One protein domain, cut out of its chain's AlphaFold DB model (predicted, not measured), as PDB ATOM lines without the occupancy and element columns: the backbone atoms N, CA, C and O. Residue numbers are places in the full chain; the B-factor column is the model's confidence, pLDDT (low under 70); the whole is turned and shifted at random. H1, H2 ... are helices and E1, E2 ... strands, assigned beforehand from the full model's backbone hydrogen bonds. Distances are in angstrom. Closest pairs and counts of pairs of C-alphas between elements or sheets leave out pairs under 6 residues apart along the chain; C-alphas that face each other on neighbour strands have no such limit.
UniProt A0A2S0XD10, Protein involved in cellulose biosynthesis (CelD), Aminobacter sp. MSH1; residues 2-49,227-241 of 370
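Overview. This is residues 2 to 49 and 227 to 241 of the 370 residues of the protein "Protein involved in cellulose biosynthesis (CelD)" of Aminobacter sp. MSH1 (UniProt A0A2S0XD10). With little regular structure, the model is a small three-stranded sheet with a long looped arm, residues 35 to 49, that folds back and makes the length; helix H1 is off the sheet, and residues 13 to 21 stand free. The 63 printed residues, 22 in named elements, run E1 H1 E2 E3, class mixed; the sheet, E1 E3 E2, is antiparallel. The whole is loose, radius of gyration of the C-alphas 15.2 A, spanning 49 by 29 by 16 A.

Along the chain. E3, residues 229 to 233, and E2, residues 30 to 34, each measure 13.4 A; E1, residues 5 to 8, 10.0 A, begins at C-alpha (206.015, 211.105, 164.613). H1, residues 15 to 22, measures 10.3 A. E3 ends at (207.628, 206.952, 159.876).

Arrangement. Inner strand E3 is antiparallel to E1 (N 6 to O 231, 2.8 A) and E2 (N 31 to O 232, 2.8 A). E1, H1, E2 form a split strand-helix-strand unit, same-way strands with E3 between, its crossover right-handed. H1 has every O i to N i+4 pair within hydrogen-bond range.

Size, cuts and confidence. Residues 50 to 226 are cut out; C-alphas 49 and 227 are 10.5 A apart. No printed residue is under 70 in pLDDT.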
ATOM      1  N   ASN A   2     201.476 202.966 168.511       89.88
ATOM      2  CA  ASN A   2     201.235 203.216 167.081       89.88
ATOM      3  C   ASN A   2     201.270 204.719 166.798       89.88
ATOM      4  O   ASN A   2     200.238 205.384 166.738       89.88
ATOM      5  N   TRP A   3     202.476 205.270 166.695       91.12
ATOM      6  CA  TRP A   3     202.705 206.687 166.413       91.12
ATOM      7  C   TRP A   3     203.201 206.883 164.980       91.12
ATOM      8  O   TRP A   3     203.723 205.961 164.355       91.12
ATOM      9  N   ARG A   4     203.017 208.100 164.462       92.75
ATOM     10  CA  ARG A   4     203.553 208.557 163.170       92.75
ATOM     11  C   ARG A   4     204.831 209.373 163.331       92.75
ATOM     12  O   ARG A   4     205.724 209.290 162.497       92.75
ATOM     13  N   SER A   5     204.889 210.211 164.363       93.94
ATOM     14  CA  SER A   5     206.015 211.105 164.613       93.94
ATOM     15  C   SER A   5     206.290 211.210 166.110       93.94
ATOM     16  O   SER A   5     205.356 211.378 166.896       93.94
ATOM     17  N   LEU A   6     207.561 211.106 166.483       93.62
ATOM     18  CA  LEU A   6     208.102 211.377 167.806       93.62
ATOM     19  C   LEU A   6     208.938 212.653 167.715       93.62
ATOM     20  O   LEU A   6     209.812 212.766 166.856       93.62
ATOM     21  N   GLN A   7     208.664 213.613 168.592       94.38
ATOM     22  CA  GLN A   7     209.412 214.864 168.670       94.38
ATOM     23  C   GLN A   7     210.140 214.917 170.004       94.38
ATOM     24  O   GLN A   7     209.530 214.735 171.056       94.38
ATOM     25  N   LEU A   8     211.445 215.136 169.930       92.25
ATOM     26  CA  LEU A   8     212.331 215.314 171.065       92.25
ATOM     27  C   LEU A   8     212.820 216.756 171.011       92.25
ATOM     28  O   LEU A   8     213.792 217.075 170.327       92.25
ATOM     29  N   GLU A   9     212.072 217.637 171.663       89.50
ATOM     30  CA  GLU A   9     212.440 219.044 171.805       89.50
ATOM     31  C   GLU A   9     213.474 219.183 172.928       89.50
ATOM     32  O   GLU A   9     213.355 218.526 173.961       89.50
ATOM     33  N   ASP A  10     214.501 220.007 172.704       86.62
ATOM     34  CA  ASP A  10     215.535 220.327 173.700       86.62
ATOM     35  C   ASP A  10     216.240 219.090 174.302       86.62
ATOM     36  O   ASP A  10     216.594 219.052 175.484       86.62
ATOM     37  N   PHE A  11     216.442 218.045 173.487       83.69
ATOM     38  CA  PHE A  11     216.970 216.753 173.929       83.69
ATOM     39  C   PHE A  11     218.476 216.799 174.219       83.69
ATOM     40  O   PHE A  11     219.317 216.438 173.396       83.69
ATOM     41  N   HIS A  12     218.817 217.237 175.429       86.00
ATOM     42  CA  HIS A  12     220.194 217.363 175.886       86.00
ATOM     43  C   HIS A  12     220.662 216.122 176.659       86.00
ATOM     44  O   HIS A  12     220.385 215.949 177.848       86.00
ATOM     45  N   VAL A  13     221.411 215.261 175.972       86.50
ATOM     46  CA  VAL A  13     222.072 214.073 176.530       86.50
ATOM     47  C   VAL A  13     223.481 213.937 175.947       86.50
ATOM     48  O   VAL A  13     223.818 214.618 174.980       86.50
ATOM     49  N   SER A  14     224.312 213.057 176.517       88.19
ATOM     50  CA  SER A  14     225.639 212.791 175.951       88.19
ATOM     51  C   SER A  14     225.533 212.183 174.541       88.19
ATOM     52  O   SER A  14     224.541 211.496 174.258       88.19
ATOM     53  N   PRO A  15     226.533 212.385 173.661       87.62
ATOM     54  CA  PRO A  15     226.545 211.794 172.324       87.62
ATOM     55  C   PRO A  15     226.325 210.276 172.333       87.62
ATOM     56  O   PRO A  15     225.566 209.763 171.517       87.62
ATOM     57  N   GLU A  16     226.892 209.565 173.310       93.31
ATOM     58  CA  GLU A  16     226.756 208.111 173.447       93.31
ATOM     59  C   GLU A  16     225.318 207.714 173.794       93.31
ATOM     60  O   GLU A  16     224.764 206.786 173.210       93.31
ATOM     61  N   ARG A  17     224.673 208.427 174.730       91.94
ATOM     62  CA  ARG A  17     223.264 208.174 175.078       91.94
ATOM     63  C   ARG A  17     222.335 208.515 173.919       91.94
ATOM     64  O   ARG A  17     221.350 207.809 173.714       91.94
ATOM     65  N   ARG A  18     222.649 209.580 173.175       89.75
ATOM     66  CA  ARG A  18     221.915 209.965 171.967       89.75
ATOM     67  C   ARG A  18     222.005 208.864 170.915       89.75
ATOM     68  O   ARG A  18     220.963 208.432 170.438       89.75
ATOM     69  N   ASP A  19     223.202 208.371 170.611       90.31
ATOM     70  CA  ASP A  19     223.409 207.286 169.646       90.31
ATOM     71  C   ASP A  19     222.698 205.989 170.073       90.31
ATOM     72  O   ASP A  19     221.909 205.419 169.315       90.31
ATOM     73  N   LEU A  20     222.865 205.582 171.337       94.25
ATOM     74  CA  LEU A  20     222.185 204.413 171.902       94.25
ATOM     75  C   LEU A  20     220.662 204.509 171.804       94.25
ATOM     76  O   LEU A  20     219.996 203.496 171.595       94.25
ATOM     77  N   PHE A  21     220.098 205.704 171.958       92.50
ATOM     78  CA  PHE A  21     218.673 205.926 171.768       92.50
ATOM     79  C   PHE A  21     218.296 205.870 170.277       92.50
ATOM     80  O   PHE A  21     217.427 205.084 169.895       92.50
ATOM     81  N   LEU A  22     218.979 206.649 169.429       90.75
ATOM     82  CA  LEU A  22     218.632 206.835 168.017       90.75
ATOM     83  C   LEU A  22     218.820 205.575 167.162       90.75
ATOM     84  O   LEU A  22     218.047 205.354 166.232       90.75
ATOM     85  N   ARG A  23     219.754 204.682 167.508       92.44
ATOM     86  CA  ARG A  23     219.998 203.442 166.746       92.44
ATOM     87  C   ARG A  23     218.795 202.490 166.668       92.44
ATOM     88  O   ARG A  23     218.789 201.585 165.838       92.44
ATOM     89  N   HIS A  24     217.789 202.669 167.527       92.75
ATOM     90  CA  HIS A  24     216.550 201.885 167.502       92.75
ATOM     91  C   HIS A  24     215.580 202.329 166.391       92.75
ATOM     92  O   HIS A  24     214.596 201.640 166.123       92.75
ATOM     93  N   PHE A  25     215.846 203.457 165.729       93.06
ATOM     94  CA  PHE A  25     215.029 203.992 164.642       93.06
ATOM     95  C   PHE A  25     215.696 203.714 163.291       93.06
ATOM     96  O   PHE A  25     216.287 204.587 162.665       93.06
ATOM     97  N   HIS A  26     215.608 202.462 162.837       91.00
ATOM     98  CA  HIS A  26     216.218 202.033 161.578       91.00
ATOM     99  C   HIS A  26     215.691 202.822 160.365       91.00
ATOM    100  O   HIS A  26     214.478 202.952 160.181       91.00
ATOM    101  N   ALA A  27     216.602 203.252 159.485       89.19
ATOM    102  CA  ALA A  27     216.309 204.081 158.306       89.19
ATOM    103  C   ALA A  27     215.314 203.456 157.304       89.19
ATOM    104  O   ALA A  27     214.728 204.156 156.486       89.19
ATOM    105  N   VAL A  28     215.103 202.136 157.377       91.38
ATOM    106  CA  VAL A  28     214.098 201.410 156.580       91.38
ATOM    107  C   VAL A  28     212.665 201.751 157.007       91.38
ATOM    108  O   VAL A  28     211.736 201.607 156.223       91.38
ATOM    109  N   GLN A  29     212.456 202.157 158.261       92.12
ATOM    110  CA  GLN A  29     211.128 202.474 158.794       92.12
ATOM    111  C   GLN A  29     210.980 203.944 159.179       92.12
ATOM    112  O   GLN A  29     209.857 204.459 159.187       92.12
ATOM    113  N   PHE A  30     212.086 204.620 159.490       95.56
ATOM    114  CA  PHE A  30     212.075 205.956 160.065       95.56
ATOM    115  C   PHE A  30     212.956 206.937 159.301       95.56
ATOM    116  O   PHE A  30     213.990 206.581 158.744       95.56
ATOM    117  N   VAL A  31     212.543 208.199 159.334       94.56
ATOM    118  CA  VAL A  31     213.333 209.350 158.913       94.56
ATOM    119  C   VAL A  31     213.572 210.251 160.121       94.56
ATOM    120  O   VAL A  31     212.628 210.639 160.816       94.56
ATOM    121  N   GLU A  32     214.839 210.566 160.370       93.19
ATOM    122  CA  GLU A  32     215.263 211.565 161.348       93.19
ATOM    123  C   GLU A  32     215.400 212.925 160.658       93.19
ATOM    124  O   GLU A  32     215.969 213.032 159.572       93.19
ATOM    125  N   GLN A  33     214.857 213.972 161.273       93.06
ATOM    126  CA  GLN A  33     214.938 215.342 160.779       93.06
ATOM    127  C   GLN A  33     215.178 216.307 161.936       93.06
ATOM    128  O   GLN A  33     214.590 216.159 163.008       93.06
ATOM    129  N   LYS A  34     215.969 217.356 161.697       92.00
ATOM    130  CA  LYS A  34     216.055 218.497 162.612       92.00
ATOM    131  C   LYS A  34     214.697 219.203 162.699       92.00
ATOM    132  O   LYS A  34     214.057 219.473 161.680       92.00
ATOM    133  N   ILE A  35     214.267 219.539 163.911       93.38
ATOM    134  CA  ILE A  35     213.147 220.458 164.137       93.38
ATOM    135  C   ILE A  35     213.662 221.874 163.895       93.38
ATOM    136  O   ILE A  35     214.483 222.387 164.648       93.38
ATOM    137  N   VAL A  36     213.174 222.512 162.834       92.00
ATOM    138  CA  VAL A  36     213.550 223.888 162.498       92.00
ATOM    139  C   VAL A  36     212.745 224.862 163.359       92.00
ATOM    140  O   VAL A  36     211.511 224.885 163.300       92.00
ATOM    141  N   ARG A  37     213.446 225.670 164.161       89.62
ATOM    142  CA  ARG A  37     212.854 226.764 164.942       89.62
ATOM    143  C   ARG A  37     212.390 227.881 164.008       89.62
ATOM    144  O   ARG A  37     212.979 228.119 162.955       89.62
ATOM    145  N   LYS A  38     211.329 228.589 164.396       90.50
ATOM    146  CA  LYS A  38     210.922 229.804 163.680       90.50
ATOM    147  C   LYS A  38     211.988 230.891 163.880       90.50
ATOM    148  O   LYS A  38     212.463 231.013 165.010       90.50
ATOM    149  N   PRO A  39     212.307 231.693 162.848       92.69
ATOM    150  CA  PRO A  39     213.178 232.853 163.010       92.69
ATOM    151  C   PRO A  39     212.657 233.785 164.106       92.69
ATOM    152  O   PRO A  39     211.443 233.989 164.220       92.69
ATOM    153  N   HIS A  40     213.565 234.353 164.896       93.06
ATOM    154  CA  HIS A  40     213.217 235.265 165.977       93.06
ATOM    155  C   HIS A  40     214.159 236.465 165.982       93.06
ATOM    156  O   HIS A  40     215.269 236.385 166.493       93.06
ATOM    157  N   ILE A  41     213.672 237.588 165.453       94.00
ATOM    158  CA  ILE A  41     214.359 238.876 165.528       94.00
ATOM    159  C   ILE A  41     213.745 239.696 166.664       94.00
ATOM    160  O   ILE A  41     212.522 239.857 166.716       94.00
ATOM    161  N   THR A  42     214.567 240.197 167.587       89.88
ATOM    162  CA  THR A  42     214.088 241.066 168.673       89.88
ATOM    163  C   THR A  42     213.708 242.455 168.150       89.88
ATOM    164  O   THR A  42     214.120 242.864 167.069       89.88
ATOM    165  N   GLU A  43     212.974 243.239 168.946       86.12
ATOM    166  CA  GLU A  43     212.718 244.663 168.643       86.12
ATOM    167  C   GLU A  43     214.021 245.468 168.471       86.12
ATOM    168  O   GLU A  43     214.046 246.452 167.739       86.12
ATOM    169  N   GLY A  44     215.109 245.031 169.117       87.31
ATOM    170  CA  GLY A  44     216.447 245.610 168.981       87.31
ATOM    171  C   GLY A  44     217.242 245.106 167.772       87.31
ATOM    172  O   GLY A  44     218.392 245.506 167.613       87.31
ATOM    173  N   GLY A  45     216.665 244.236 166.935       92.88
ATOM    174  CA  GLY A  45     217.300 243.703 165.728       92.88
ATOM    175  C   GLY A  45     218.242 242.515 165.954       92.88
ATOM    176  O   GLY A  45     218.969 242.147 165.036       92.88
ATOM    177  N   GLU A  46     218.256 241.911 167.145       94.31
ATOM    178  CA  GLU A  46     219.072 240.719 167.412       94.31
ATOM    179  C   GLU A  46     218.425 239.479 166.788       94.31
ATOM    180  O   GLU A  46     217.246 239.227 167.037       94.31
ATOM    181  N   ASP A  47     219.198 238.692 166.034       95.50
ATOM    182  CA  ASP A  47     218.778 237.379 165.535       95.50
ATOM    183  C   ASP A  47     219.059 236.295 166.579       95.50
ATOM    184  O   ASP A  47     220.212 236.044 166.944       95.50
ATOM    185  N   ILE A  48     217.988 235.703 167.105       96.69
ATOM    186  CA  ILE A  48     218.039 234.786 168.237       96.69
ATOM    187  C   ILE A  48     217.945 233.342 167.757       96.69
ATOM    188  O   ILE A  48     216.885 232.879 167.324       96.69
ATOM    189  N   ASP A  49     219.029 232.599 167.963       95.00
ATOM    190  CA  ASP A  49     219.073 231.156 167.758       95.00
ATOM    191  C   ASP A  49     218.643 230.418 169.036       95.00
ATOM    192  O   ASP A  49     219.347 230.409 170.050       95.00
ATOM    193  N   GLU A 227     219.762 220.760 169.629       88.38
ATOM    194  CA  GLU A 227     218.818 220.714 168.514       88.38
ATOM    195  C   GLU A 227     217.609 219.840 168.846       88.38
ATOM    196  O   GLU A 227     217.727 218.774 169.456       88.38
ATOM    197  N   GLY A 228     216.434 220.266 168.383       91.19
ATOM    198  CA  GLY A 228     215.255 219.410 168.382       91.19
ATOM    199  C   GLY A 228     215.339 218.358 167.277       91.19
ATOM    200  O   GLY A 228     215.736 218.661 166.150       91.19
ATOM    201  N   ILE A 229     214.911 217.132 167.574       92.25
ATOM    202  CA  ILE A 229     214.896 216.022 166.612       92.25
ATOM    203  C   ILE A 229     213.468 215.526 166.436       92.25
ATOM    204  O   ILE A 229     212.743 215.277 167.401       92.25
ATOM    205  N   ARG A 230     213.061 215.348 165.183       94.75
ATOM    206  CA  ARG A 230     211.817 214.696 164.798       94.75
ATOM    207  C   ARG A 230     212.133 213.373 164.128       94.75
ATOM    208  O   ARG A 230     212.785 213.340 163.091       94.75
ATOM    209  N   ILE A 231     211.583 212.303 164.679       95.00
ATOM    210  CA  ILE A 231     211.654 210.965 164.103       95.00
ATOM    211  C   ILE A 231     210.266 210.621 163.590       95.00
ATOM    212  O   ILE A 231     209.308 210.588 164.360       95.00
ATOM    213  N   SER A 232     210.127 210.401 162.287       95.81
ATOM    214  CA  SER A 232     208.835 210.087 161.669       95.81
ATOM    215  C   SER A 232     208.891 208.776 160.908       95.81
ATOM    216  O   SER A 232     209.948 208.375 160.437       95.81
ATOM    217  N   THR A 233     207.752 208.107 160.768       95.31
ATOM    218  CA  THR A 233     207.628 206.952 159.876       95.31
ATOM    219  C   THR A 233     207.846 207.368 158.423       95.31
ATOM    220  O   THR A 233     207.400 208.436 157.992       95.31
ATOM    221  N   GLN A 234     208.509 206.515 157.642       92.06
ATOM    222  CA  GLN A 234     208.881 206.829 156.260       92.06
ATOM    223  C   GLN A 234     207.663 207.047 155.345       92.06
ATOM    224  O   GLN A 234     207.689 207.896 154.459       92.06
ATOM    225  N   ASN A 235     206.564 206.331 155.595       90.75
ATOM    226  CA  ASN A 235     205.308 206.455 154.847       90.75
ATOM    227  C   ASN A 235     204.373 207.555 155.384       90.75
ATOM    228  O   ASN A 235     203.253 207.694 154.893       90.75
ATOM    229  N   ALA A 236     204.793 208.301 156.411       89.25
ATOM    230  CA  ALA A 236     203.988 209.314 157.089       89.25
ATOM    231  C   ALA A 236     202.636 208.805 157.640       89.25
ATOM    232  O   ALA A 236     201.711 209.597 157.842       89.25
ATOM    233  N   ARG A 237     202.516 207.504 157.928       91.12
ATOM    234  CA  ARG A 237     201.357 206.876 158.582       91.12
ATOM    235  C   ARG A 237     201.744 206.352 159.960       91.12
ATOM    236  O   ARG A 237     202.923 206.229 160.274       91.12
ATOM    237  N   ASN A 238     200.765 206.056 160.809       91.25
ATOM    238  CA  ASN A 238     201.065 205.392 162.078       91.25
ATOM    239  C   ASN A 238     201.741 204.038 161.824       91.25
ATOM    240  O   ASN A 238     201.462 203.384 160.817       91.25
ATOM    241  N   LEU A 239     202.581 203.592 162.756       89.12
ATOM    242  CA  LEU A 239     203.087 202.220 162.742       89.12
ATOM    243  C   LEU A 239     201.918 201.222 162.679       89.12
ATOM    244  O   LEU A 239     200.964 201.316 163.452       89.12
ATOM    245  N   GLY A 240     201.980 200.303 161.711       88.56
ATOM    246  CA  GLY A 240     200.908 199.342 161.430       88.56
ATOM    247  C   GLY A 240     199.626 199.951 160.851       88.56
ATOM    248  O   GLY A 240     198.619 199.258 160.804       88.56
ATOM    249  N   GLU A 241     199.649 201.231 160.458       90.19
ATOM    250  CA  GLU A 241     198.513 202.004 159.925       90.19
ATOM    251  C   GLU A 241     197.272 202.019 160.827       90.19
ATOM    252  O   GLU A 241     196.156 202.251 160.376       90.19
TER     253      GLU A 241